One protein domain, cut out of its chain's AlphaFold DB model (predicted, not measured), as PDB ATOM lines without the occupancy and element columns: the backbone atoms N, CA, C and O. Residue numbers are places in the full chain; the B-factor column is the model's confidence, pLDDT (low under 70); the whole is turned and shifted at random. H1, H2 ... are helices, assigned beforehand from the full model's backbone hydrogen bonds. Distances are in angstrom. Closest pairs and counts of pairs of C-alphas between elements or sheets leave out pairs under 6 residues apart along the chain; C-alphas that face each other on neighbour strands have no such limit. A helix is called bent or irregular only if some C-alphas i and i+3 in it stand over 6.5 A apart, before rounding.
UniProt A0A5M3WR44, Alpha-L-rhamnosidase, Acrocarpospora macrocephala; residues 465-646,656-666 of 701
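AT A GLANCE: This is residues 465 to 646 and 656 to 666 of the 701 residues of the protein "Alpha-L-rhamnosidase" of Acrocarpospora macrocephala (UniProt A0A5M3WR44). Picture an up-and-down bundle of H1, H2, H4, H6, H9b and H10, each running against the one before it in the chain, with H1, H2, H5, H6 and the long arm H9b gathered round H4, and H10 packed on H9b. H9a turns off from H9b as the short limb of an L, while H3, H7, H8 and H9a touch no helix. The printed part has 193 residues with ten named helices, H1 to H10 in chain order, and no named strand: its class is all helix. It is compact, with a radius of gyration of the C-alphas of 16.9 A and spans of 49 by 38 by 37 A.

HOW THE PARTS SIT: Start at H1, residues 465 to 478, which touches H4, residues 533 to 545, the hub; their closest C-alphas, Gln 469 and Ala 533, are 4.9 A apart, at a shallow tilt of 6 degrees, the same way. H2, residues 482 to 495, touches H4 too, closest at C-alphas 482 and 541, 6.5 A, opposite ways at 20 degrees, a shallow tilt. H3 is residues 519 to 524. H4 and H5, residues 548 to 553, form a helical hairpin, closest at C-alphas 538 and 551, 5.7 A. Residues 534 to 535 of H4 alone touch H6, residues 555 to 571, closest at C-alphas 535 and 558, 5.2 A, a steep tilt of 40 degrees. H7, residues 575 to 580, and H8, residues 585 to 588, follow. H9, residues 608 to 643, was assigned as one helix by its hydrogen bonds but is bent, C-alphas 617 and 620 being 7.7 A apart; its arms H9a, to residue 617, and H9b, from 620, are about perpendicular at 80 degrees. H9b touches H4 at C-alphas 630 and 535, 6.1 A, H5 at 637 and 551, 6.9 A, and H6 at 631 and 562, 6.0 A, the closest pairs. H10, residues 656 to 665, touches H9b, closest at C-alphas 662 and 631, 6.0 A, opposite ways at a shallow tilt of 26 degrees. Every O i to N i+4 pair is within hydrogen-bond range in H2, H3, H5, H6, H7, H9a, H9b and H10, against 8 of 10 in H1 and 8 of 9 in H4; H8 is too short for one.

IN THESE COORDINATES: Find C-alpha 465 at (14.710, -4.487, -22.785); H1 runs 19.3 A, irregular, with C-alphas 470 and 473 7.2 A apart. H2 measures 20.3 A, H4 17.2 A and H6 23.8 A. H9b runs 35.2 A from C-alpha 620 at (21.639, -13.352, -38.289), and H10 ends at C-alpha 665 at (23.690, 2.201, -43.500).

THE WHOLE: The farthest C-alphas, Gly 605 and Arg 646, are 52.4 A apart. Residues 647 to 655 are not printed, and C-alphas 646 and 656 are 13.6 A apart across the cut. The links H2 to H3 and H8 to H9 are long. Residues 642 to 646 and 656 to 666 are under pLDDT 70.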
ATOM      1  N   THR A 465      14.920  -5.527 -21.765       96.81
ATOM      2  CA  THR A 465      14.710  -4.487 -22.785       96.81
ATOM      3  C   THR A 465      13.865  -4.966 -23.967       96.81
ATOM      4  O   THR A 465      13.056  -4.206 -24.498       96.81
ATOM      5  N   GLY A 466      13.991  -6.240 -24.349       96.06
ATOM      6  CA  GLY A 466      13.199  -6.836 -25.429       96.06
ATOM      7  C   GLY A 466      11.716  -6.945 -25.091       96.06
ATOM      8  O   GLY A 466      10.870  -6.616 -25.925       96.06
ATOM      9  N   ASP A 467      11.408  -7.342 -23.859       97.31
ATOM     10  CA  ASP A 467      10.060  -7.551 -23.337       97.31
ATOM     11  C   ASP A 467       9.270  -6.238 -23.341       97.31
ATOM     12  O   ASP A 467       8.205  -6.145 -23.964       97.31
ATOM     13  N   ILE A 468       9.829  -5.177 -22.751       97.38
ATOM     14  CA  ILE A 468       9.174  -3.867 -22.770       97.38
ATOM     15  C   ILE A 468       9.142  -3.257 -24.173       97.38
ATOM     16  O   ILE A 468       8.153  -2.629 -24.538       97.38
ATOM     17  N   GLN A 469      10.147  -3.496 -25.023       96.69
ATOM     18  CA  GLN A 469      10.124  -3.025 -26.412       96.69
ATOM     19  C   GLN A 469       8.949  -3.615 -27.202       96.69
ATOM     20  O   GLN A 469       8.292  -2.887 -27.950       96.69
ATOM     21  N   VAL A 470       8.673  -4.921 -27.076       96.62
ATOM     22  CA  VAL A 470       7.523  -5.528 -27.772       96.62
ATOM     23  C   VAL A 470       6.190  -5.122 -27.146       96.62
ATOM     24  O   VAL A 470       5.198  -5.006 -27.868       96.62
ATOM     25  N   PHE A 471       6.158  -4.881 -25.833       98.19
ATOM     26  CA  PHE A 471       4.928  -4.578 -25.107       98.19
ATOM     27  C   PHE A 471       4.566  -3.086 -25.075       98.19
ATOM     28  O   PHE A 471       3.388  -2.762 -24.933       98.19
ATOM     29  N   ALA A 472       5.525  -2.174 -25.271       98.19
ATOM     30  CA  ALA A 472       5.313  -0.730 -25.174       98.19
ATOM     31  C   ALA A 472       4.114  -0.224 -26.002       98.19
ATOM     32  O   ALA A 472       3.296   0.487 -25.426       98.19
ATOM     33  N   PRO A 473       3.906  -0.620 -27.279       97.69
ATOM     34  CA  PRO A 473       2.728  -0.180 -28.035       97.69
ATOM     35  C   PRO A 473       1.396  -0.604 -27.403       97.69
ATOM     36  O   PRO A 473       0.419   0.142 -27.451       97.69
ATOM     37  N   THR A 474       1.349  -1.798 -26.806       97.88
ATOM     38  CA  THR A 474       0.170  -2.292 -26.083       97.88
ATOM     39  C   THR A 474      -0.012  -1.525 -24.780       97.88
ATOM     40  O   THR A 474      -1.120  -1.079 -24.493       97.88
ATOM     41  N   ALA A 475       1.065  -1.310 -24.019       97.75
ATOM     42  CA  ALA A 475       1.026  -0.548 -22.776       97.75
ATOM     43  C   ALA A 475       0.510   0.882 -23.003       97.75
ATOM     44  O   ALA A 475      -0.388   1.317 -22.287       97.75
ATOM     45  N   THR A 476       0.987   1.576 -24.046       96.88
ATOM     46  CA  THR A 476       0.541   2.942 -24.383       96.88
ATOM     47  C   THR A 476      -0.919   3.022 -24.828       96.88
ATOM     48  O   THR A 476      -1.524   4.086 -24.739       96.88
ATOM     49  N   ALA A 477      -1.490   1.915 -25.312       95.62
ATOM     50  CA  ALA A 477      -2.910   1.819 -25.645       95.62
ATOM     51  C   ALA A 477      -3.787   1.447 -24.435       95.62
ATOM     52  O   ALA A 477      -5.001   1.616 -24.496       95.62
ATOM     53  N   TYR A 478      -3.193   0.919 -23.360       97.38
ATOM     54  CA  TYR A 478      -3.906   0.457 -22.167       97.38
ATOM     55  C   TYR A 478      -3.905   1.514 -21.054       97.38
ATOM     56  O   TYR A 478      -4.948   1.771 -20.450       97.38
ATOM     57  N   VAL A 479      -2.746   2.123 -20.785       96.62
ATOM     58  CA  VAL A 479      -2.522   3.063 -19.674       96.62
ATOM     59  C   VAL A 479      -1.750   4.314 -20.114       96.62
ATOM     60  O   VAL A 479      -1.119   4.351 -21.173       96.62
ATOM     61  N   GLY A 480      -1.749   5.346 -19.269       94.31
ATOM     62  CA  GLY A 480      -0.872   6.515 -19.367       94.31
ATOM     63  C   GLY A 480       0.599   6.161 -19.108       94.31
ATOM     64  O   GLY A 480       1.151   6.493 -18.067       94.31
ATOM     65  N   ALA A 481       1.251   5.481 -20.055       95.31
ATOM     66  CA  ALA A 481       2.611   4.954 -19.909       95.31
ATOM     67  C   ALA A 481       3.733   5.964 -20.234       95.31
ATOM     68  O   ALA A 481       4.910   5.610 -20.156       95.31
ATOM     69  N   GLN A 482       3.408   7.205 -20.617       94.12
ATOM     70  CA  GLN A 482       4.383   8.167 -21.147       94.12
ATOM     71  C   GLN A 482       5.537   8.454 -20.176       94.12
ATOM     72  O   GLN A 482       6.694   8.200 -20.511       94.12
ATOM     73  N   SER A 483       5.244   8.956 -18.973       92.94
ATOM     74  CA  SER A 483       6.284   9.305 -17.994       92.94
ATOM     75  C   SER A 483       7.042   8.065 -17.511       92.94
ATOM     76  O   SER A 483       8.259   8.121 -17.340       92.94
ATOM     77  N   TYR A 484       6.347   6.929 -17.383       95.69
ATOM     78  CA  TYR A 484       6.938   5.638 -17.024       95.69
ATOM     79  C   TYR A 484       8.027   5.208 -18.018       95.69
ATOM     80  O   TYR A 484       9.160   4.923 -17.632       95.69
ATOM     81  N   LEU A 485       7.712   5.234 -19.313       97.00
ATOM     82  CA  LEU A 485       8.650   4.838 -20.364       97.00
ATOM     83  C   LEU A 485       9.730   5.900 -20.629       97.00
ATOM     84  O   LEU A 485      10.853   5.538 -20.968       97.00
ATOM     85  N   ARG A 486       9.445   7.197 -20.432       95.75
ATOM     86  CA  ARG A 486      10.481   8.251 -20.448       95.75
ATOM     87  C   ARG A 486      11.531   8.021 -19.362       95.75
ATOM     88  O   ARG A 486      12.724   8.115 -19.642       95.75
ATOM     89  N   ARG A 487      11.099   7.691 -18.139       95.19
ATOM     90  CA  ARG A 487      12.001   7.346 -17.032       95.19
ATOM     91  C   ARG A 487      12.870   6.145 -17.394       95.19
ATOM     92  O   ARG A 487      14.087   6.232 -17.267       95.19
ATOM     93  N   TYR A 488      12.258   5.066 -17.880       97.06
ATOM     94  CA  TYR A 488      12.985   3.884 -18.342       97.06
ATOM     95  C   TYR A 488      14.072   4.240 -19.369       97.06
ATOM     96  O   TYR A 488      15.224   3.834 -19.231       97.06
ATOM     97  N   LEU A 489      13.732   5.061 -20.365       97.88
ATOM     98  CA  LEU A 489      14.674   5.498 -21.393       97.88
ATOM     99  C   LEU A 489      15.818   6.359 -20.836       97.88
ATOM    100  O   LEU A 489      16.943   6.245 -21.314       97.88
ATOM    101  N   ARG A 490      15.580   7.172 -19.793       96.44
ATOM    102  CA  ARG A 490      16.666   7.861 -19.069       96.44
ATOM    103  C   ARG A 490      17.641   6.849 -18.470       96.44
ATOM    104  O   ARG A 490      18.842   6.972 -18.685       96.44
ATOM    105  N   SER A 491      17.133   5.837 -17.761       96.94
ATOM    106  CA  SER A 491      17.970   4.786 -17.169       96.94
ATOM    107  C   SER A 491      18.731   3.987 -18.229       96.94
ATOM    108  O   SER A 491      19.917   3.719 -18.050       96.94
ATOM    109  N   LEU A 492      18.089   3.680 -19.362       97.38
ATOM    110  CA  LEU A 492      18.726   3.001 -20.491       97.38
ATOM    111  C   LEU A 492      19.900   3.813 -21.037       97.38
ATOM    112  O   LEU A 492      20.977   3.259 -21.246       97.38
ATOM    113  N   ALA A 493      19.703   5.114 -21.260       97.38
ATOM    114  CA  ALA A 493      20.745   5.989 -21.782       97.38
ATOM    115  C   ALA A 493      21.928   6.140 -20.810       97.38
ATOM    116  O   ALA A 493      23.068   6.218 -21.261       97.38
ATOM    117  N   LEU A 494      21.675   6.146 -19.494       96.56
ATOM    118  CA  LEU A 494      22.727   6.214 -18.470       96.56
ATOM    119  C   LEU A 494      23.612   4.962 -18.450       96.56
ATOM    120  O   LEU A 494      24.825   5.080 -18.300       96.56
ATOM    121  N   GLU A 495      23.020   3.779 -18.620       95.19
ATOM    122  CA  GLU A 495      23.747   2.502 -18.593       95.19
ATOM    123  C   GLU A 495      24.252   2.048 -19.973       95.19
ATOM    124  O   GLU A 495      24.940   1.026 -20.086       95.19
ATOM    125  N   GLN A 496      23.935   2.788 -21.040       95.56
ATOM    126  CA  GLN A 496      24.470   2.518 -22.368       95.56
ATOM    127  C   GLN A 496      25.989   2.730 -22.378       95.56
ATOM    128  O   GLN A 496      26.511   3.778 -22.000       95.56
ATOM    129  N   ALA A 497      26.718   1.725 -22.854       93.44
ATOM    130  CA  ALA A 497      28.166   1.785 -22.934       93.44
ATOM    131  C   ALA A 497      28.629   2.732 -24.052       93.44
ATOM    132  O   ALA A 497      27.960   2.924 -25.068       93.44
ATOM    133  N   VAL A 498      29.847   3.264 -23.902       92.31
ATOM    134  CA  VAL A 498      30.467   4.215 -24.846       92.31
ATOM    135  C   VAL A 498      30.554   3.667 -26.278       92.31
ATOM    136  O   VAL A 498      30.490   4.425 -27.243       92.31
ATOM    137  N   ASP A 499      30.687   2.349 -26.445       91.75
ATOM    138  CA  ASP A 499      30.744   1.700 -27.761       91.75
ATOM    139  C   ASP A 499      29.365   1.487 -28.418       91.75
ATOM    140  O   ASP A 499      29.295   0.931 -29.524       91.75
ATOM    141  N   GLY A 500      28.298   1.939 -27.752       93.88
ATOM    142  CA  GLY A 500      26.899   1.863 -28.157       93.88
ATOM    143  C   GLY A 500      26.160   0.604 -27.700       93.88
ATOM    144  O   GLY A 500      24.961   0.506 -27.962       93.88
ATOM    145  N   THR A 501      26.827  -0.347 -27.032       93.50
ATOM    146  CA  THR A 501      26.157  -1.526 -26.457       93.50
ATOM    147  C   THR A 501      25.232  -1.143 -25.306       93.50
ATOM    148  O   THR A 501      25.512  -0.218 -24.549       93.50
ATOM    149  N   ILE A 502      24.114  -1.856 -25.172       94.12
ATOM    150  CA  ILE A 502      23.095  -1.578 -24.151       94.12
ATOM    151  C   ILE A 502      22.862  -2.861 -23.354       94.12
ATOM    152  O   ILE A 502      22.549  -3.879 -23.983       94.12
ATOM    153  N   PRO A 503      22.983  -2.851 -22.013       92.38
ATOM    154  CA  PRO A 503      22.601  -3.992 -21.188       92.38
ATOM    155  C   PRO A 503      21.172  -4.462 -21.491       92.38
ATOM    156  O   PRO A 503      20.273  -3.672 -21.755       92.38
ATOM    157  N   VAL A 504      20.945  -5.773 -21.472       92.38
ATOM    158  CA  VAL A 504      19.629  -6.353 -21.813       92.38
ATOM    159  C   VAL A 504      18.620  -6.311 -20.672       92.38
ATOM    160  O   VAL A 504      17.462  -6.657 -20.882       92.38
ATOM    161  N   VAL A 505      19.055  -5.870 -19.496       93.56
ATOM    162  CA  VAL A 505      18.230  -5.595 -18.321       93.56
ATOM    163  C   VAL A 505      18.594  -4.196 -17.847       93.56
ATOM    164  O   VAL A 505      19.781  -3.938 -17.659       93.56
ATOM    165  N   ILE A 506      17.601  -3.322 -17.688       94.25
ATOM    166  CA  ILE A 506      17.775  -1.917 -17.301       94.25
ATOM    167  C   ILE A 506      16.724  -1.563 -16.234       94.25
ATOM    168  O   ILE A 506      15.546  -1.644 -16.561       94.25
ATOM    169  N   PRO A 507      17.092  -1.105 -15.024       94.19
ATOM    170  CA  PRO A 507      18.461  -0.954 -14.539       94.19
ATOM    171  C   PRO A 507      19.214  -2.289 -14.459       94.19
ATOM    172  O   PRO A 507      18.634  -3.350 -14.216       94.19
ATOM    173  N   SER A 508      20.521  -2.238 -14.678       90.94
ATOM    174  CA  SER A 508      21.398  -3.398 -14.774       90.94
ATOM    175  C   SER A 508      21.425  -4.168 -13.462       90.94
ATOM    176  O   SER A 508      21.722  -3.623 -12.412       90.94
ATOM    177  N   SER A 509      21.245  -5.490 -13.495       88.38
ATOM    178  CA  SER A 509      21.427  -6.347 -12.301       88.38
ATOM    179  C   SER A 509      22.898  -6.520 -11.876       88.38
ATOM    180  O   SER A 509      23.236  -7.457 -11.157       88.38
ATOM    181  N   PHE A 510      23.770  -5.624 -12.333       87.56
ATOM    182  CA  PHE A 510      25.181  -5.521 -11.997       87.56
ATOM    183  C   PHE A 510      25.549  -4.057 -11.825       87.56
ATOM    184  O   PHE A 510      25.048  -3.208 -12.561       87.56
ATOM    185  N   SER A 511      26.510  -3.807 -10.949       91.19
ATOM    186  CA  SER A 511      27.093  -2.488 -10.739       91.19
ATOM    187  C   SER A 511      28.616  -2.527 -10.851       91.19
ATOM    188  O   SER A 511      29.232  -3.601 -10.908       91.19
ATOM    189  N   THR A 512      29.239  -1.354 -10.806       90.62
ATOM    190  CA  THR A 512      30.683  -1.212 -10.597       90.62
ATOM    191  C   THR A 512      31.148  -1.888  -9.303       90.62
ATOM    192  O   THR A 512      32.158  -2.597  -9.324       90.62
ATOM    193  N   PHE A 513      30.371  -1.777  -8.218       91.38
ATOM    194  CA  PHE A 513      30.631  -2.415  -6.924       91.38
ATOM    195  C   PHE A 513      30.705  -3.947  -7.036       91.38
ATOM    196  O   PHE A 513      31.643  -4.563  -6.534       91.38
ATOM    197  N   SER A 514      29.789  -4.579  -7.781       89.75
ATOM    198  CA  SER A 514      29.791  -6.038  -7.993       89.75
ATOM    199  C   SER A 514      30.756  -6.514  -9.100       89.75
ATOM    200  O   SER A 514      30.810  -7.704  -9.437       89.75
ATOM    201  N   GLY A 515      31.527  -5.607  -9.706       88.00
ATOM    202  CA  GLY A 515      32.473  -5.911 -10.785       88.00
ATOM    203  C   GLY A 515      31.836  -6.089 -12.170       88.00
ATOM    204  O   GLY A 515      32.410  -6.774 -13.020       88.00
ATOM    205  N   GLY A 516      30.665  -5.487 -12.391       84.75
ATOM    206  CA  GLY A 516      29.973  -5.400 -13.677       84.75
ATOM    207  C   GLY A 516      29.378  -6.714 -14.203       84.75
ATOM    208  O   GLY A 516      29.505  -7.771 -13.574       84.75
ATOM    209  N   PRO A 517      28.718  -6.666 -15.376       80.31
ATOM    210  CA  PRO A 517      28.121  -7.840 -15.996       80.31
ATOM    211  C   PRO A 517      29.182  -8.867 -16.391       80.31
ATOM    212  O   PRO A 517      30.240  -8.539 -16.940       80.31
ATOM    213  N   ARG A 518      28.876 -10.147 -16.160       78.62
ATOM    214  CA  ARG A 518      29.756 -11.285 -16.471       78.62
ATOM    215  C   ARG A 518      29.095 -12.234 -17.475       78.62
ATOM    216  O   ARG A 518      27.901 -12.159 -17.753       78.62
ATOM    217  N   GLY A 519      29.906 -13.111 -18.070       80.75
ATOM    218  CA  GLY A 519      29.438 -14.238 -18.884       80.75
ATOM    219  C   GLY A 519      28.444 -13.880 -19.999       80.75
ATOM    220  O   GLY A 519      28.721 -13.059 -20.883       80.75
ATOM    221  N   GLN A 520      27.296 -14.560 -19.984       75.25
ATOM    222  CA  GLN A 520      26.278 -14.453 -21.027       75.25
ATOM    223  C   GLN A 520      25.578 -13.090 -21.025       75.25
ATOM    224  O   GLN A 520      25.375 -12.540 -22.103       75.25
ATOM    225  N   LEU A 521      25.283 -12.514 -19.853       78.88
ATOM    226  CA  LEU A 521      24.628 -11.204 -19.735       78.88
ATOM    227  C   LEU A 521      25.489 -10.082 -20.326       78.88
ATOM    228  O   LEU A 521      24.983  -9.259 -21.084       78.88
ATOM    229  N   LYS A 522      26.813 -10.120 -20.107       82.75
ATOM    230  CA  LYS A 522      27.747  -9.198 -20.780       82.75
ATOM    231  C   LYS A 522      27.693  -9.332 -22.303       82.75
ATOM    232  O   LYS A 522      27.684  -8.341 -23.020       82.75
ATOM    233  N   SER A 523      27.659 -10.566 -22.806       81.88
ATOM    234  CA  SER A 523      27.615 -10.825 -24.252       81.88
ATOM    235  C   SER A 523      26.271 -10.430 -24.875       81.88
ATOM    236  O   SER A 523      26.206 -10.079 -26.056       81.88
ATOM    237  N   ALA A 524      25.200 -10.491 -24.082       85.75
ATOM    238  CA  ALA A 524      23.838 -10.221 -24.506       85.75
ATOM    239  C   ALA A 524      23.570  -8.744 -24.804       85.75
ATOM    240  O   ALA A 524      22.658  -8.483 -25.575       85.75
ATOM    241  N   GLY A 525      24.403  -7.798 -24.344       83.62
ATOM    242  CA  GLY A 525      24.267  -6.362 -24.668       83.62
ATOM    243  C   GLY A 525      24.427  -5.991 -26.155       83.62
ATOM    244  O   GLY A 525      24.497  -4.823 -26.529       83.62
ATOM    245  N   THR A 526      24.515  -7.011 -27.006       85.88
ATOM    246  CA  THR A 526      24.602  -6.951 -28.462       85.88
ATOM    247  C   THR A 526      23.384  -7.612 -29.139       85.88
ATOM    248  O   THR A 526      23.379  -7.791 -30.362       85.88
ATOM    249  N   ALA A 527      22.374  -8.027 -28.368       91.44
ATOM    250  CA  ALA A 527      21.220  -8.772 -28.852       91.44
ATOM    251  C   ALA A 527      20.204  -7.849 -29.539       91.44
ATOM    252  O   ALA A 527      19.629  -6.940 -28.941       91.44
ATOM    253  N   ALA A 528      19.962  -8.127 -30.813       91.50
ATOM    254  CA  ALA A 528      18.988  -7.429 -31.627       91.50
ATOM    255  C   ALA A 528      17.568  -7.886 -31.276       91.50
ATOM    256  O   ALA A 528      17.330  -9.077 -31.082       91.50
ATOM    257  N   GLY A 529      16.640  -6.939 -31.205       92.50
ATOM    258  CA  GLY A 529      15.301  -7.090 -30.638       92.50
ATOM    259  C   GLY A 529      15.208  -6.771 -29.145       92.50
ATOM    260  O   GLY A 529      14.099  -6.614 -28.645       92.50
ATOM    261  N   TRP A 530      16.351  -6.637 -28.462       95.62
ATOM    262  CA  TRP A 530      16.447  -6.233 -27.056       95.62
ATOM    263  C   TRP A 530      16.965  -4.799 -26.965       95.62
ATOM    264  O   TRP A 530      16.220  -3.884 -26.630       95.62
ATOM    265  N   SER A 531      18.214  -4.563 -27.373       94.69
ATOM    266  CA  SER A 531      18.838  -3.230 -27.334       94.69
ATOM    267  C   SER A 531      18.196  -2.220 -28.306       94.69
ATOM    268  O   SER A 531      18.313  -1.008 -28.116       94.69
ATOM    269  N   ASP A 532      17.431  -2.700 -29.294       97.25
ATOM    270  CA  ASP A 532      16.592  -1.875 -30.177       97.25
ATOM    271  C   ASP A 532      15.461  -1.135 -29.434       97.25
ATOM    272  O   ASP A 532      14.870  -0.205 -29.990       97.25
ATOM    273  N   ALA A 533      15.205  -1.471 -28.162       97.81
ATOM    274  CA  ALA A 533      14.398  -0.681 -27.228       97.81
ATOM    275  C   ALA A 533      14.772   0.810 -27.237       97.81
ATOM    276  O   ALA A 533      13.879   1.658 -27.248       97.81
ATOM    277  N   SER A 534      16.074   1.112 -27.333       97.44
ATOM    278  CA  SER A 534      16.609   2.479 -27.410       97.44
ATOM    279  C   SER A 534      16.030   3.298 -28.558       97.44
ATOM    280  O   SER A 534      15.899   4.504 -28.417       97.44
ATOM    281  N   VAL A 535      15.646   2.668 -29.676       98.19
ATOM    282  CA  VAL A 535      15.113   3.342 -30.874       98.19
ATOM    283  C   VAL A 535      13.600   3.185 -30.988       98.19
ATOM    284  O   VAL A 535      12.882   4.124 -31.343       98.19
ATOM    285  N   LEU A 536      13.087   1.989 -30.703       98.50
ATOM    286  CA  LEU A 536      11.693   1.654 -30.978       98.50
ATOM    287  C   LEU A 536      10.724   2.178 -29.913       98.50
ATOM    288  O   LEU A 536       9.578   2.489 -30.250       98.50
ATOM    289  N   ILE A 537      11.155   2.321 -28.657       98.62
ATOM    290  CA  ILE A 537      10.303   2.871 -27.596       98.62
ATOM    291  C   ILE A 537      10.146   4.393 -27.736       98.62
ATOM    292  O   ILE A 537       8.993   4.830 -27.732       98.62
ATOM    293  N   PRO A 538      11.200   5.211 -27.974       98.44
ATOM    294  CA  PRO A 538      11.008   6.638 -28.257       98.44
ATOM    295  C   PRO A 538      10.071   6.872 -29.443       98.44
ATOM    296  O   PRO A 538       9.169   7.704 -29.375       98.44
ATOM    297  N   TRP A 539      10.215   6.079 -30.512       98.12
ATOM    298  CA  TRP A 539       9.303   6.144 -31.656       98.12
ATOM    299  C   TRP A 539       7.858   5.786 -31.289       98.12
ATOM    300  O   TRP A 539       6.920   6.399 -31.797       98.12
ATOM    301  N   THR A 540       7.663   4.802 -30.410       98.31
ATOM    302  CA  THR A 540       6.335   4.434 -29.900       98.31
ATOM    303  C   THR A 540       5.724   5.593 -29.117       98.31
ATOM    304  O   THR A 540       4.603   5.997 -29.415       98.31
ATOM    305  N   LEU A 541       6.471   6.197 -28.193       97.25
ATOM    306  CA  LEU A 541       6.002   7.349 -27.425       97.25
ATOM    307  C   LEU A 541       5.641   8.536 -28.321       97.25
ATOM    308  O   LEU A 541       4.572   9.123 -28.158       97.25
ATOM    309  N   TYR A 542       6.461   8.830 -29.330       95.75
ATOM    310  CA  TYR A 542       6.125   9.839 -30.329       95.75
ATOM    311  C   TYR A 542       4.822   9.511 -31.069       95.75
ATOM    312  O   TYR A 542       3.957  10.368 -31.220       95.75
ATOM    313  N   ARG A 543       4.644   8.262 -31.510       95.31
ATOM    314  CA  ARG A 543       3.461   7.857 -32.277       95.31
ATOM    315  C   ARG A 543       2.153   7.916 -31.494       95.31
ATOM    316  O   ARG A 543       1.128   8.202 -32.103       95.31
ATOM    317  N   TYR A 544       2.179   7.580 -30.206       93.75
ATOM    318  CA  TYR A 544       0.969   7.499 -29.382       93.75
ATOM    319  C   TYR A 544       0.688   8.787 -28.599       93.75
ATOM    320  O   TYR A 544      -0.476   9.095 -28.366       93.75
ATOM    321  N   TYR A 545       1.719   9.560 -28.241       91.38
ATOM    322  CA  TYR A 545       1.575  10.780 -27.436       91.38
ATOM    323  C   TYR A 545       2.005  12.068 -28.152       91.38
ATOM    324  O   TYR A 545       1.881  13.146 -27.580       91.38
ATOM    325  N   GLY A 546       2.546  11.998 -29.373       90.94
ATOM    326  CA  GLY A 546       3.152  13.166 -30.029       90.94
ATOM    327  C   GLY A 546       4.423  13.653 -29.323       90.94
ATOM    328  O   GLY A 546       4.812  14.812 -29.457       90.94
ATOM    329  N   ASP A 547       5.060  12.777 -28.547       91.81
ATOM    330  CA  ASP A 547       6.196  13.086 -27.689       91.81
ATOM    331  C   ASP A 547       7.473  13.355 -28.496       91.81
ATOM    332  O   ASP A 547       8.230  12.450 -28.838       91.81
ATOM    333  N   VAL A 548       7.702  14.617 -28.845       89.62
ATOM    334  CA  VAL A 548       8.917  15.034 -29.560       89.62
ATOM    335  C   VAL A 548      10.105  15.173 -28.608       89.62
ATOM    336  O   VAL A 548      11.247  15.009 -29.034       89.62
ATOM    337  N   GLN A 549       9.864  15.467 -27.330       88.38
ATOM    338  CA  GLN A 549      10.946  15.687 -26.380       88.38
ATOM    339  C   GLN A 549      11.723  14.398 -26.120       88.38
ATOM    340  O   GLN A 549      12.947  14.413 -26.202       88.38
ATOM    341  N   VAL A 550      11.041  13.258 -25.968       93.38
ATOM    342  CA  VAL A 550      11.735  11.971 -25.808       93.38
ATOM    343  C   VAL A 550      12.600  11.619 -27.021       93.38
ATOM    344  O   VAL A 550      13.670  11.040 -26.864       93.38
ATOM    345  N   LEU A 551      12.192  12.012 -28.236       95.00
ATOM    346  CA  LEU A 551      13.016  11.819 -29.431       95.00
ATOM    347  C   LEU A 551      14.311  12.634 -29.370       95.00
ATOM    348  O   LEU A 551      15.339  12.158 -29.842       95.00
ATOM    349  N   ARG A 552      14.256  13.850 -28.813       91.38
ATOM    350  CA  ARG A 552      15.419  14.731 -28.646       91.38
ATOM    351  C   ARG A 552      16.336  14.220 -27.544       91.38
ATOM    352  O   ARG A 552      17.529  14.078 -27.790       91.38
ATOM    353  N   ASP A 553      15.769  13.904 -26.384       91.88
ATOM    354  CA  ASP A 553      16.515  13.455 -25.206       91.88
ATOM    355  C   ASP A 553      17.243  12.131 -25.474       91.88
ATOM    356  O   ASP A 553      18.354  11.922 -24.998       91.88
ATOM    357  N   GLN A 554      16.646  11.249 -26.282       96.75
ATOM    358  CA  GLN A 554      17.198   9.928 -26.597       96.75
ATOM    359  C   GLN A 554      17.986   9.882 -27.911       96.75
ATOM    360  O   GLN A 554      18.480   8.820 -28.289       96.75
ATOM    361  N   TYR A 555      18.111  10.999 -28.638       95.56
ATOM    362  CA  TYR A 555      18.680  10.991 -29.990       95.56
ATOM    363  C   TYR A 555      20.106  10.438 -30.028       95.56
ATOM    364  O   TYR A 555      20.418   9.579 -30.856       95.56
ATOM    365  N   ASP A 556      20.952  10.882 -29.101       95.12
ATOM    366  CA  ASP A 556      22.346  10.443 -29.036       95.12
ATOM    367  C   ASP A 556      22.448   8.951 -28.660       95.12
ATOM    368  O   ASP A 556      23.248   8.224 -29.254       95.12
ATOM    369  N   SER A 557      21.572   8.462 -27.772       96.94
ATOM    370  CA  SER A 557      21.485   7.037 -27.413       96.94
ATOM    371  C   SER A 557      21.097   6.160 -28.612       96.94
ATOM    372  O   SER A 557      21.742   5.142 -28.900       96.94
ATOM    373  N   MET A 558      20.089   6.601 -29.372       97.25
ATOM    374  CA  MET A 558      19.633   5.933 -30.593       97.25
ATOM    375  C   MET A 558      20.731   5.855 -31.656       97.25
ATOM    376  O   MET A 558      20.929   4.804 -32.272       97.25
ATOM    377  N   VAL A 559      21.454   6.959 -31.876       95.69
ATOM    378  CA  VAL A 559      22.577   7.009 -32.821       95.69
ATOM    379  C   VAL A 559      23.674   6.039 -32.394       95.69
ATOM    380  O   VAL A 559      24.122   5.243 -33.219       95.69
ATOM    381  N   ALA A 560      24.064   6.046 -31.117       96.19
ATOM    382  CA  ALA A 560      25.122   5.176 -30.611       96.19
ATOM    383  C   ALA A 560      24.816   3.683 -30.845       96.19
ATOM    384  O   ALA A 560      25.698   2.942 -31.290       96.19
ATOM    385  N   TRP A 561      23.565   3.250 -30.635       96.50
ATOM    386  CA  TRP A 561      23.136   1.872 -30.905       96.50
ATOM    387  C   TRP A 561      23.170   1.514 -32.400       96.50
ATOM    388  O   TRP A 561      23.696   0.466 -32.790       96.50
ATOM    389  N   VAL A 562      22.638   2.384 -33.264       95.31
ATOM    390  CA  VAL A 562      22.610   2.131 -34.713       95.31
ATOM    391  C   VAL A 562      24.028   2.098 -35.290       95.31
ATOM    392  O   VAL A 562      24.354   1.193 -36.060       95.31
ATOM    393  N   GLU A 563      24.901   3.020 -34.879       94.31
ATOM    394  CA  GLU A 563      26.305   3.017 -35.296       94.31
ATOM    395  C   GLU A 563      27.069   1.798 -34.754       94.31
ATOM    396  O   GLU A 563      27.945   1.265 -35.437       94.31
ATOM    397  N   HIS A 564      26.740   1.314 -33.550       94.00
ATOM    398  CA  HIS A 564      27.286   0.057 -33.034       94.00
ATOM    399  C   HIS A 564      26.943  -1.118 -33.960       94.00
ATOM    400  O   HIS A 564      27.829  -1.888 -34.354       94.00
ATOM    401  N   CYS A 565      25.673  -1.237 -34.353       92.62
ATOM    402  CA  CYS A 565      25.221  -2.277 -35.274       92.62
ATOM    403  C   CYS A 565      25.897  -2.168 -36.647       92.62
ATOM    404  O   CYS A 565      26.349  -3.183 -37.179       92.62
ATOM    405  N   GLU A 566      26.037  -0.955 -37.185       92.38
ATOM    406  CA  GLU A 566      26.735  -0.706 -38.451       92.38
ATOM    407  C   GLU A 566      28.207  -1.136 -38.387       92.38
ATOM    408  O   GLU A 566      28.671  -1.900 -39.241       92.38
ATOM    409  N   ARG A 567      28.940  -0.707 -37.347       92.50
ATOM    410  CA  ARG A 567      30.344  -1.098 -37.137       92.50
ATOM    411  C   ARG A 567      30.494  -2.613 -37.071       92.50
ATOM    412  O   ARG A 567      31.423  -3.165 -37.658       92.50
ATOM    413  N   ARG A 568      29.577  -3.295 -36.383       90.62
ATOM    414  CA  ARG A 568      29.575  -4.756 -36.273       90.62
ATOM    415  C   ARG A 568      29.273  -5.436 -37.604       90.62
ATOM    416  O   ARG A 568      29.961  -6.399 -37.934       90.62
ATOM    417  N   ALA A 569      28.284  -4.954 -38.355       90.31
ATOM    418  CA  ALA A 569      27.916  -5.510 -39.656       90.31
ATOM    419  C   ALA A 569      29.080  -5.431 -40.657       90.31
ATOM    420  O   ALA A 569      29.415  -6.428 -41.303       90.31
ATOM    421  N   ALA A 570      29.731  -4.266 -40.728       88.19
ATOM    422  CA  ALA A 570      30.821  -4.000 -41.659       88.19
ATOM    423  C   ALA A 570      32.169  -4.593 -41.209       88.19
ATOM    424  O   ALA A 570      32.957  -5.042 -42.039       88.19
ATOM    425  N   GLY A 571      32.451  -4.581 -39.903       86.19
ATOM    426  CA  GLY A 571      33.758  -4.938 -39.346       86.19
ATOM    427  C   GLY A 571      33.921  -6.406 -38.952       86.19
ATOM    428  O   GLY A 571      35.049  -6.862 -38.764       86.19
ATOM    429  N   ALA A 572      32.831  -7.169 -38.817       84.31
ATOM    430  CA  ALA A 572      32.887  -8.542 -38.329       84.31
ATOM    431  C   ALA A 572      31.947  -9.474 -39.101       84.31
ATOM    432  O   ALA A 572      30.795  -9.146 -39.349       84.31
ATOM    433  N   SER A 573      32.430 -10.679 -39.416       85.38
ATOM    434  CA  SER A 573      31.674 -11.726 -40.124       85.38
ATOM    435  C   SER A 573      31.649 -13.030 -39.331       85.38
ATOM    436  O   SER A 573      32.628 -13.377 -38.663       85.38
ATOM    437  N   SER A 574      30.583 -13.820 -39.437       85.00
ATOM    438  CA  SER A 574      30.579 -15.185 -38.902       85.00
ATOM    439  C   SER A 574      31.552 -16.091 -39.668       85.00
ATOM    440  O   SER A 574      31.947 -15.832 -40.811       85.00
ATOM    441  N   ARG A 575      31.937 -17.221 -39.056       83.44
ATOM    442  CA  ARG A 575      32.727 -18.259 -39.748       83.44
ATOM    443  C   ARG A 575      31.989 -18.818 -40.968       83.44
ATOM    444  O   ARG A 575      32.639 -19.158 -41.951       83.44
ATOM    445  N   ALA A 576      30.661 -18.925 -40.896       81.56
ATOM    446  CA  ALA A 576      29.841 -19.418 -41.996       81.56
ATOM    447  C   ALA A 576      29.879 -18.450 -43.187       81.56
ATOM    448  O   ALA A 576      30.186 -18.880 -44.300       81.56
ATOM    449  N   ARG A 577      29.678 -17.148 -42.937       83.50
ATOM    450  CA  ARG A 577      29.731 -16.103 -43.966       83.50
ATOM    451  C   ARG A 577      31.108 -15.988 -44.608       83.50
ATOM    452  O   ARG A 577      31.193 -15.978 -45.826       83.50
ATOM    453  N   ARG A 578      32.195 -16.039 -43.828       84.19
ATOM    454  CA  ARG A 578      33.564 -16.043 -44.388       84.19
ATOM    455  C   ARG A 578      33.854 -17.217 -45.330       84.19
ATOM    456  O   ARG A 578      34.721 -17.095 -46.182       84.19
ATOM    457  N   ARG A 579      33.189 -18.363 -45.146       83.12
ATOM    458  CA  ARG A 579      33.427 -19.571 -45.956       83.12
ATOM    459  C   ARG A 579      32.586 -19.627 -47.222       83.12
ATOM    460  O   ARG A 579      33.062 -20.146 -48.221       83.12
ATOM    461  N   LYS A 580      31.328 -19.195 -47.149       78.75
ATOM    462  CA  LYS A 580      30.363 -19.359 -48.245       78.75
ATOM    463  C   LYS A 580      30.031 -18.052 -48.964       78.75
ATOM    464  O   LYS A 580      29.497 -18.107 -50.064       78.75
ATOM    465  N   GLY A 581      30.347 -16.905 -48.359       73.75
ATOM    466  CA  GLY A 581      29.840 -15.608 -48.793       73.75
ATOM    467  C   GLY A 581      28.311 -15.561 -48.772       73.75
ATOM    468  O   GLY A 581      27.632 -16.507 -48.366       73.75
ATOM    469  N   THR A 582      27.765 -14.441 -49.216       76.06
ATOM    470  CA  THR A 582      26.327 -14.288 -49.498       76.06
ATOM    471  C   THR A 582      26.017 -14.382 -50.990       76.06
ATOM    472  O   THR A 582      24.852 -14.450 -51.374       76.06
ATOM    473  N   GLY A 583      27.054 -14.349 -51.834       77.31
ATOM    474  CA  GLY A 583      26.923 -14.185 -53.281       77.31
ATOM    475  C   GLY A 583      26.532 -12.765 -53.711       77.31
ATOM    476  O   GLY A 583      26.323 -12.548 -54.900       77.31
ATOM    477  N   ARG A 584      26.434 -11.813 -52.770       80.75
ATOM    478  CA  ARG A 584      26.036 -10.416 -52.998       80.75
ATOM    479  C   ARG A 584      26.921  -9.439 -52.205       80.75
ATOM    480  O   ARG A 584      26.509  -8.948 -51.151       80.75
ATOM    481  N   PRO A 585      28.157  -9.170 -52.665       76.06
ATOM    482  CA  PRO A 585      29.129  -8.332 -51.950       76.06
ATOM    483  C   PRO A 585      28.603  -6.940 -51.565       76.06
ATOM    484  O   PRO A 585      29.005  -6.377 -50.550       76.06
ATOM    485  N   GLU A 586      27.674  -6.393 -52.350       79.75
ATOM    486  CA  GLU A 586      27.057  -5.085 -52.151       79.75
ATOM    487  C   GLU A 586      26.176  -4.995 -50.895       79.75
ATOM    488  O   GLU A 586      26.020  -3.905 -50.342       79.75
ATOM    489  N   ILE A 587      25.643  -6.125 -50.409       80.56
ATOM    490  CA  ILE A 587      24.829  -6.172 -49.184       80.56
ATOM    491  C   ILE A 587      25.572  -6.751 -47.975       80.56
ATOM    492  O   ILE A 587      25.089  -6.622 -46.852       80.56
ATOM    493  N   GLU A 588      26.750  -7.362 -48.164       81.88
ATOM    494  CA  GLU A 588      27.472  -8.055 -47.081       81.88
ATOM    495  C   GLU A 588      27.814  -7.144 -45.906       81.88
ATOM    496  O   GLU A 588      27.736  -7.573 -44.754       81.88
ATOM    497  N   ARG A 589      28.117  -5.873 -46.190       83.75
ATOM    498  CA  ARG A 589      28.458  -4.864 -45.178       83.75
ATOM    499  C   ARG A 589      27.309  -4.488 -44.236       83.75
ATOM    500  O   ARG A 589      27.551  -3.788 -43.261       83.75
ATOM    501  N   TYR A 590      26.083  -4.924 -44.528       86.19
ATOM    502  CA  TYR A 590      24.882  -4.619 -43.740       86.19
ATOM    503  C   TYR A 590      24.364  -5.805 -42.932       86.19
ATOM    504  O   TYR A 590      23.380  -5.676 -42.209       86.19
ATOM    505  N   ILE A 591      25.000  -6.970 -43.047       88.50
ATOM    506  CA  ILE A 591      24.533  -8.177 -42.375       88.50
ATOM    507  C   ILE A 591      25.139  -8.242 -40.977       88.50
ATOM    508  O   ILE A 591      26.360  -8.280 -40.813       88.50
ATOM    509  N   VAL A 592      24.285  -8.354 -39.966       89.94
ATOM    510  CA  VAL A 592      24.690  -8.580 -38.576       89.94
ATOM    511  C   VAL A 592      24.608 -10.079 -38.293       89.94
ATOM    512  O   VAL A 592      23.526 -10.610 -38.073       89.94
ATOM    513  N   ASP A 593      25.742 -10.787 -38.316       89.00
ATOM    514  CA  ASP A 593      25.800 -12.249 -38.111       89.00
ATOM    515  C   ASP A 593      26.810 -12.711 -37.042       89.00
ATOM    516  O   ASP A 593      27.043 -13.909 -36.860       89.00
ATOM    517  N   THR A 594      27.428 -11.770 -36.336       89.50
ATOM    518  CA  THR A 594      28.348 -12.024 -35.217       89.50
ATOM    519  C   THR A 594      27.684 -11.691 -33.890       89.50
ATOM    520  O   THR A 594      26.586 -11.158 -33.911       89.50
ATOM    521  N   GLY A 595      28.328 -11.978 -32.748       87.81
ATOM    522  CA  GLY A 595      27.861 -11.697 -31.376       87.81
ATOM    523  C   GLY A 595      26.653 -12.525 -30.907       87.81
ATOM    524  O   GLY A 595      26.176 -13.401 -31.628       87.81
ATOM    525  N   PHE A 596      26.200 -12.297 -29.673       89.62
ATOM    526  CA  PHE A 596      25.106 -13.073 -29.082       89.62
ATOM    527  C   PHE A 596      23.744 -12.578 -29.581       89.62
ATOM    528  O   PHE A 596      23.557 -11.384 -29.792       89.62
ATOM    529  N   GLN A 597      22.805 -13.508 -29.768       90.38
ATOM    530  CA  GLN A 597      21.425 -13.235 -30.158       90.38
ATOM    531  C   GLN A 597      20.499 -14.201 -29.416       90.38
ATOM    532  O   GLN A 597      20.722 -15.413 -29.462       90.38
ATOM    533  N   PHE A 598      19.455 -13.675 -28.776       89.81
ATOM    534  CA  PHE A 598      18.353 -14.492 -28.259       89.81
ATOM    535  C   PHE A 598      17.448 -14.988 -29.400       89.81
ATOM    536  O   PHE A 598      16.937 -16.101 -29.338       89.81
ATOM    537  N   GLY A 599      17.327 -14.211 -30.486       87.94
ATOM    538  CA  GLY A 599      16.547 -14.578 -31.669       87.94
ATOM    539  C   GLY A 599      15.046 -14.373 -31.466       87.94
ATOM    540  O   GLY A 599      14.627 -13.403 -30.854       87.94
ATOM    541  N   GLU A 600      14.227 -15.270 -32.005       88.44
ATOM    542  CA  GLU A 600      12.786 -15.292 -31.734       88.44
ATOM    543  C   GLU A 600      12.559 -16.139 -30.474       88.44
ATOM    544  O   GLU A 600      12.455 -17.361 -30.545       88.44
ATOM    545  N   TRP A 601      12.614 -15.495 -29.307       90.75
ATOM    546  CA  TRP A 601      12.656 -16.177 -28.012       90.75
ATOM    547  C   TRP A 601      11.327 -16.879 -27.677       90.75
ATOM    548  O   TRP A 601      10.266 -16.274 -27.798       90.75
ATOM    549  N   LEU A 602      11.396 -18.139 -27.223       90.94
ATOM    550  CA  LEU A 602      10.257 -18.956 -26.768       90.94
ATOM    551  C   LEU A 602       9.138 -19.143 -27.804       90.94
ATOM    552  O   LEU A 602       7.956 -18.923 -27.526       90.94
ATOM    553  N   ARG A 603       9.488 -19.621 -29.003       88.06
ATOM    554  CA  ARG A 603       8.468 -20.024 -29.985       88.06
ATOM    555  C   ARG A 603       7.606 -21.175 -29.458       88.06
ATOM    556  O   ARG A 603       8.071 -21.961 -28.631       88.06
ATOM    557  N   PRO A 604       6.372 -21.347 -29.968       89.75
ATOM    558  CA  PRO A 604       5.530 -22.473 -29.582       89.75
ATOM    559  C   PRO A 604       6.261 -23.817 -29.706       89.75
ATOM    560  O   PRO A 604       6.784 -24.152 -30.769       89.75
ATOM    561  N   GLY A 605       6.289 -24.585 -28.613       87.31
ATOM    562  CA  GLY A 605       6.995 -25.868 -28.532       87.31
ATOM    563  C   GLY A 605       8.485 -25.771 -28.185       87.31
ATOM    564  O   GLY A 605       9.143 -26.806 -28.072       87.31
ATOM    565  N   GLU A 606       9.028 -24.569 -27.989       88.06
ATOM    566  CA  GLU A 606      10.392 -24.372 -27.510       88.06
ATOM    567  C   GLU A 606      10.455 -24.182 -25.995       88.06
ATOM    568  O   GLU A 606       9.538 -23.685 -25.346       88.06
ATOM    569  N   ASN A 607      11.600 -24.563 -25.441       86.50
ATOM    570  CA  ASN A 607      12.043 -24.174 -24.111       86.50
ATOM    571  C   ASN A 607      13.283 -23.265 -24.256       86.50
ATOM    572  O   ASN A 607      13.842 -23.178 -25.356       86.50
ATOM    573  N   PRO A 608      13.771 -22.628 -23.174       83.88
ATOM    574  CA  PRO A 608      14.922 -21.723 -23.251       83.88
ATOM    575  C   PRO A 608      16.164 -22.325 -23.931       83.88
ATOM    576  O   PRO A 608      16.892 -21.632 -24.643       83.88
ATOM    577  N   PHE A 609      16.399 -23.631 -23.765       85.06
ATOM    578  CA  PHE A 609      17.517 -24.325 -24.403       85.06
ATOM    579  C   PHE A 609      17.361 -24.401 -25.930       85.06
ATOM    580  O   PHE A 609      18.303 -24.099 -26.666       85.06
ATOM    581  N   LEU A 610      16.172 -24.764 -26.418       86.00
ATOM    582  CA  LEU A 610      15.880 -24.808 -27.852       86.00
ATOM    583  C   LEU A 610      15.923 -23.410 -28.481       86.00
ATOM    584  O   LEU A 610      16.515 -23.255 -29.552       86.00
ATOM    585  N   SER A 611      15.406 -22.390 -27.793       86.12
ATOM    586  CA  SER A 611      15.480 -21.005 -28.269       86.12
ATOM    587  C   SER A 611      16.925 -20.504 -28.353       86.12
ATOM    588  O   SER A 611      17.305 -19.888 -29.347       86.12
ATOM    589  N   ALA A 612      17.794 -20.855 -27.398       84.56
ATOM    590  CA  ALA A 612      19.218 -20.517 -27.476       84.56
ATOM    591  C   ALA A 612      19.930 -21.172 -28.681       84.56
ATOM    592  O   ALA A 612      20.826 -20.574 -29.287       84.56
ATOM    593  N   ILE A 613      19.540 -22.397 -29.057       83.62
ATOM    594  CA  ILE A 613      20.038 -23.051 -30.278       83.62
ATOM    595  C   ILE A 613      19.541 -22.311 -31.522       83.62
ATOM    596  O   ILE A 613      20.322 -22.108 -32.459       83.62
ATOM    597  N   ASP A 614      18.271 -21.905 -31.547       83.31
ATOM    598  CA  ASP A 614      17.720 -21.167 -32.680       83.31
ATOM    599  C   ASP A 614      18.372 -19.797 -32.844       83.31
ATOM    600  O   ASP A 614      18.811 -19.474 -33.948       83.31
ATOM    601  N   GLY A 615      18.561 -19.048 -31.754       82.56
ATOM    602  CA  GLY A 615      19.271 -17.769 -31.752       82.56
ATOM    603  C   GLY A 615      20.663 -17.873 -32.383       82.56
ATOM    604  O   GLY A 615      21.055 -17.023 -33.181       82.56
ATOM    605  N   ARG A 616      21.387 -18.978 -32.163       81.50
ATOM    606  CA  ARG A 616      22.677 -19.232 -32.836       81.50
ATOM    607  C   ARG A 616      22.548 -19.552 -34.326       81.50
ATOM    608  O   ARG A 616      23.448 -19.221 -35.094       81.50
ATOM    609  N   ARG A 617      21.486 -20.248 -34.743       77.88
ATOM    610  CA  ARG A 617      21.305 -20.717 -36.131       77.88
ATOM    611  C   ARG A 617      20.673 -19.666 -37.037       77.88
ATOM    612  O   ARG A 617      21.060 -19.555 -38.196       77.88
ATOM    613  N   ARG A 618      19.687 -18.934 -36.521       77.00
ATOM    614  CA  ARG A 618      18.838 -17.991 -37.263       77.00
ATOM    615  C   ARG A 618      19.013 -16.543 -36.818       77.00
ATOM    616  O   ARG A 618      18.469 -15.654 -37.470       77.00
ATOM    617  N   GLY A 619      19.801 -16.288 -35.772       80.12
ATOM    618  CA  GLY A 619      19.986 -14.950 -35.207       80.12
ATOM    619  C   GLY A 619      20.449 -13.905 -36.216       80.12
ATOM    620  O   GLY A 619      20.046 -12.759 -36.099       80.12
ATOM    621  N   ALA A 620      21.200 -14.288 -37.254       85.81
ATOM    622  CA  ALA A 620      21.639 -13.352 -38.289       85.81
ATOM    623  C   ALA A 620      20.477 -12.722 -39.079       85.81
ATOM    624  O   ALA A 620      20.540 -11.546 -39.436       85.81
ATOM    625  N   VAL A 621      19.405 -13.483 -39.338       87.50
ATOM    626  CA  VAL A 621      18.221 -12.982 -40.056       87.50
ATOM    627  C   VAL A 621      17.488 -11.962 -39.194       87.50
ATOM    628  O   VAL A 621      17.203 -10.858 -39.650       87.50
ATOM    629  N   VAL A 622      17.234 -12.320 -37.932       89.75
ATOM    630  CA  VAL A 622      16.552 -11.449 -36.966       89.75
ATOM    631  C   VAL A 622      17.378 -10.188 -36.715       89.75
ATOM    632  O   VAL A 622      16.857  -9.084 -36.830       89.75
ATOM    633  N   ALA A 623      18.678 -10.335 -36.465       91.75
ATOM    634  CA  ALA A 623      19.553  -9.216 -36.147       91.75
ATOM    635  C   ALA A 623      19.722  -8.234 -37.303       91.75
ATOM    636  O   ALA A 623      19.662  -7.025 -37.097       91.75
ATOM    637  N   THR A 624      19.866  -8.740 -38.529       91.69
ATOM    638  CA  THR A 624      19.940  -7.879 -39.715       91.69
ATOM    639  C   THR A 624      18.616  -7.142 -39.950       91.69
ATOM    640  O   THR A 624      18.629  -5.960 -40.283       91.69
ATOM    641  N   ALA A 625      17.470  -7.798 -39.730       91.94
ATOM    642  CA  ALA A 625      16.158  -7.163 -39.866       91.94
ATOM    643  C   ALA A 625      15.919  -6.063 -38.814       91.94
ATOM    644  O   ALA A 625      15.406  -4.996 -39.147       91.94
ATOM    645  N   TYR A 626      16.311  -6.292 -37.560       95.25
ATOM    646  CA  TYR A 626      16.208  -5.279 -36.507       95.25
ATOM    647  C   TYR A 626      17.155  -4.102 -36.735       95.25
ATOM    648  O   TYR A 626      16.723  -2.960 -36.602       95.25
ATOM    649  N   PHE A 627      18.391  -4.355 -37.179       94.69
ATOM    650  CA  PHE A 627      19.312  -3.282 -37.555       94.69
ATOM    651  C   PHE A 627      18.716  -2.382 -38.646       94.69
ATOM    652  O   PHE A 627      18.688  -1.160 -38.493       94.69
ATOM    653  N   GLU A 628      18.167  -2.976 -39.710       94.06
ATOM    654  CA  GLU A 628      17.484  -2.237 -40.777       94.06
ATOM    655  C   GLU A 628      16.305  -1.418 -40.232       94.06
ATOM    656  O   GLU A 628      16.204  -0.217 -40.496       94.06
ATOM    657  N   ARG A 629      15.447  -2.040 -39.413       95.56
ATOM    658  CA  ARG A 629      14.279  -1.390 -38.812       95.56
ATOM    659  C   ARG A 629      14.674  -0.201 -37.938       95.56
ATOM    660  O   ARG A 629      14.040   0.856 -38.033       95.56
ATOM    661  N   SER A 630      15.694  -0.353 -37.099       96.19
ATOM    662  CA  SER A 630      16.190   0.697 -36.209       96.19
ATOM    663  C   SER A 630      16.831   1.834 -36.998       96.19
ATOM    664  O   SER A 630      16.465   2.989 -36.788       96.19
ATOM    665  N   ALA A 631      17.673   1.536 -37.992       94.06
ATOM    666  CA  ALA A 631      18.250   2.552 -38.874       94.06
ATOM    667  C   ALA A 631      17.164   3.341 -39.632       94.06
ATOM    668  O   ALA A 631      17.170   4.574 -39.651       94.06
ATOM    669  N   ARG A 632      16.167   2.651 -40.200       94.06
ATOM    670  CA  ARG A 632      15.034   3.288 -40.888       94.06
ATOM    671  C   ARG A 632      14.208   4.163 -39.946       94.06
ATOM    672  O   ARG A 632      13.792   5.256 -40.330       94.06
ATOM    673  N   THR A 633      13.954   3.691 -38.730       95.69
ATOM    674  CA  THR A 633      13.186   4.435 -37.722       95.69
ATOM    675  C   THR A 633      13.942   5.682 -37.275       95.69
ATOM    676  O   THR A 633      13.370   6.769 -37.293       95.69
ATOM    677  N   LEU A 634      15.242   5.561 -36.999       94.69
ATOM    678  CA  LEU A 634      16.106   6.693 -36.671       94.69
ATOM    679  C   LEU A 634      16.134   7.743 -37.794       94.69
ATOM    680  O   LEU A 634      16.063   8.937 -37.515       94.69
ATOM    681  N   SER A 635      16.145   7.323 -39.066       90.31
ATOM    682  CA  SER A 635      16.031   8.263 -40.192       90.31
ATOM    683  C   SER A 635      14.743   9.087 -40.130       90.31
ATOM    684  O   SER A 635      14.784  10.288 -40.370       90.31
ATOM    685  N   ARG A 636      13.605   8.459 -39.810       93.06
ATOM    686  CA  ARG A 636      12.313   9.158 -39.689       93.06
ATOM    687  C   ARG A 636      12.303  10.113 -38.499       93.06
ATOM    688  O   ARG A 636      11.782  11.216 -38.606       93.06
ATOM    689  N   ILE A 637      12.904   9.702 -37.383       93.31
ATOM    690  CA  ILE A 637      13.054  10.537 -36.185       93.31
ATOM    691  C   ILE A 637      13.878  11.795 -36.488       93.31
ATOM    692  O   ILE A 637      13.514  12.889 -36.049       93.31
ATOM    693  N   ALA A 638      14.960  11.663 -37.259       87.56
ATOM    694  CA  ALA A 638      15.769  12.804 -37.682       87.56
ATOM    695  C   ALA A 638      14.953  13.810 -38.516       87.56
ATOM    696  O   ALA A 638      15.106  15.015 -38.336       87.56
ATOM    697  N   ASP A 639      14.046  13.329 -39.374       86.75
ATOM    698  CA  ASP A 639      13.173  14.190 -40.179       86.75
ATOM    699  C   ASP A 639      12.178  14.985 -39.317       86.75
ATOM    700  O   ASP A 639      12.092  16.204 -39.453       86.75
ATOM    701  N   VAL A 640      11.525  14.331 -38.349       85.94
ATOM    702  CA  VAL A 640      10.631  14.996 -37.376       85.94
ATOM    703  C   VAL A 640      11.377  16.053 -36.552       85.94
ATOM    704  O   VAL A 640      10.844  17.126 -36.259       85.94
ATOM    705  N   SER A 641      12.619  15.757 -36.167       72.19
ATOM    706  CA  SER A 641      13.426  16.633 -35.313       72.19
ATOM    707  C   SER A 641      13.904  17.899 -36.031       72.19
ATOM    708  O   SER A 641      14.088  18.928 -35.378       72.19
ATOM    709  N   ASP A 642      14.077  17.842 -37.354       64.69
ATOM    710  CA  ASP A 642      14.490  18.981 -38.181       64.69
ATOM    711  C   ASP A 642      13.310  19.887 -38.577       64.69
ATOM    712  O   ASP A 642      13.472  21.110 -38.597       64.69
ATOM    713  N   ASP A 643      12.116  19.335 -38.829       55.56
ATOM    714  CA  ASP A 643      10.938  20.128 -39.221       55.56
ATOM    715  C   ASP A 643      10.505  21.128 -38.134       55.56
ATOM    716  O   ASP A 643      10.169  22.267 -38.453       55.56
ATOM    717  N   ARG A 644      10.616  20.770 -36.844       52.91
ATOM    718  CA  ARG A 644      10.357  21.707 -35.728       52.91
ATOM    719  C   ARG A 644      11.504  22.685 -35.432       52.91
ATOM    720  O   ARG A 644      11.284  23.678 -34.750       52.91
ATOM    721  N   ARG A 645      12.727  22.434 -35.921       50.88
ATOM    722  CA  ARG A 645      13.871  23.370 -35.800       50.88
ATOM    723  C   ARG A 645      13.900  24.402 -36.925       50.88
ATOM    724  O   ARG A 645      14.405  25.500 -36.739       50.88
ATOM    725  N   ARG A 646      13.305  24.101 -38.083       44.38
ATOM    726  CA  ARG A 646      13.062  25.105 -39.136       44.38
ATOM    727  C   ARG A 646      12.063  26.183 -38.703       44.38
ATOM    728  O   ARG A 646      12.110  27.286 -39.230       44.38
ATOM    729  N   ALA A 656      22.796  16.455 -39.615       45.69
ATOM    730  CA  ALA A 656      23.301  16.292 -40.977       45.69
ATOM    731  C   ALA A 656      24.342  15.158 -41.110       45.69
ATOM    732  O   ALA A 656      24.424  14.517 -42.162       45.69
ATOM    733  N   ARG A 657      25.135  14.893 -40.060       47.38
ATOM    734  CA  ARG A 657      26.098  13.780 -40.015       47.38
ATOM    735  C   ARG A 657      25.383  12.439 -39.823       47.38
ATOM    736  O   ARG A 657      25.677  11.503 -40.562       47.38
ATOM    737  N   ALA A 658      24.383  12.390 -38.940       47.28
ATOM    738  CA  ALA A 658      23.538  11.216 -38.716       47.28
ATOM    739  C   ALA A 658      22.724  10.833 -39.965       47.28
ATOM    740  O   ALA A 658      22.745   9.679 -40.376       47.28
ATOM    741  N   ARG A 659      22.101  11.797 -40.662       50.09
ATOM    742  CA  ARG A 659      21.407  11.545 -41.944       50.09
ATOM    743  C   ARG A 659      22.325  10.945 -43.010       50.09
ATOM    744  O   ARG A 659      21.899  10.069 -43.763       50.09
ATOM    745  N   ARG A 660      23.580  11.406 -43.090       49.88
ATOM    746  CA  ARG A 660      24.580  10.853 -44.023       49.88
ATOM    747  C   ARG A 660      25.059   9.463 -43.602       49.88
ATOM    748  O   ARG A 660      25.302   8.655 -44.491       49.88
ATOM    749  N   GLY A 661      25.183   9.195 -42.301       49.59
ATOM    750  CA  GLY A 661      25.467   7.865 -41.754       49.59
ATOM    751  C   GLY A 661      24.334   6.890 -42.065       49.59
ATOM    752  O   GLY A 661      24.513   5.983 -42.862       49.59
ATOM    753  N   VAL A 662      23.120   7.179 -41.595       51.16
ATOM    754  CA  VAL A 662      21.939   6.312 -41.729       51.16
ATOM    755  C   VAL A 662      21.563   6.026 -43.189       51.16
ATOM    756  O   VAL A 662      21.283   4.880 -43.535       51.16
ATOM    757  N   ARG A 663      21.617   7.019 -44.094       52.16
ATOM    758  CA  ARG A 663      21.393   6.772 -45.536       52.16
ATOM    759  C   ARG A 663      22.477   5.898 -46.173       52.16
ATOM    760  O   ARG A 663      22.202   5.264 -47.185       52.16
ATOM    761  N   ARG A 664      23.694   5.866 -45.616       52.56
ATOM    762  CA  ARG A 664      24.753   4.930 -46.032       52.56
ATOM    763  C   ARG A 664      24.568   3.547 -45.412       52.56
ATOM    764  O   ARG A 664      24.990   2.584 -46.046       52.56
ATOM    765  N   SER A 665      23.939   3.448 -44.240       47.91
ATOM    766  CA  SER A 665      23.690   2.201 -43.500       47.91
ATOM    767  C   SER A 665      22.490   1.390 -44.013       47.91
ATOM    768  O   SER A 665      22.361   0.217 -43.674       47.91
ATOM    769  N   LEU A 666      21.607   1.988 -44.825       55.06
ATOM    770  CA  LEU A 666      20.469   1.288 -45.428       55.06
ATOM    771  C   LEU A 666      20.901   0.507 -46.685       55.06
ATOM    772  O   LEU A 666      21.587   1.072 -47.543       55.06
TER     773      LEU A 666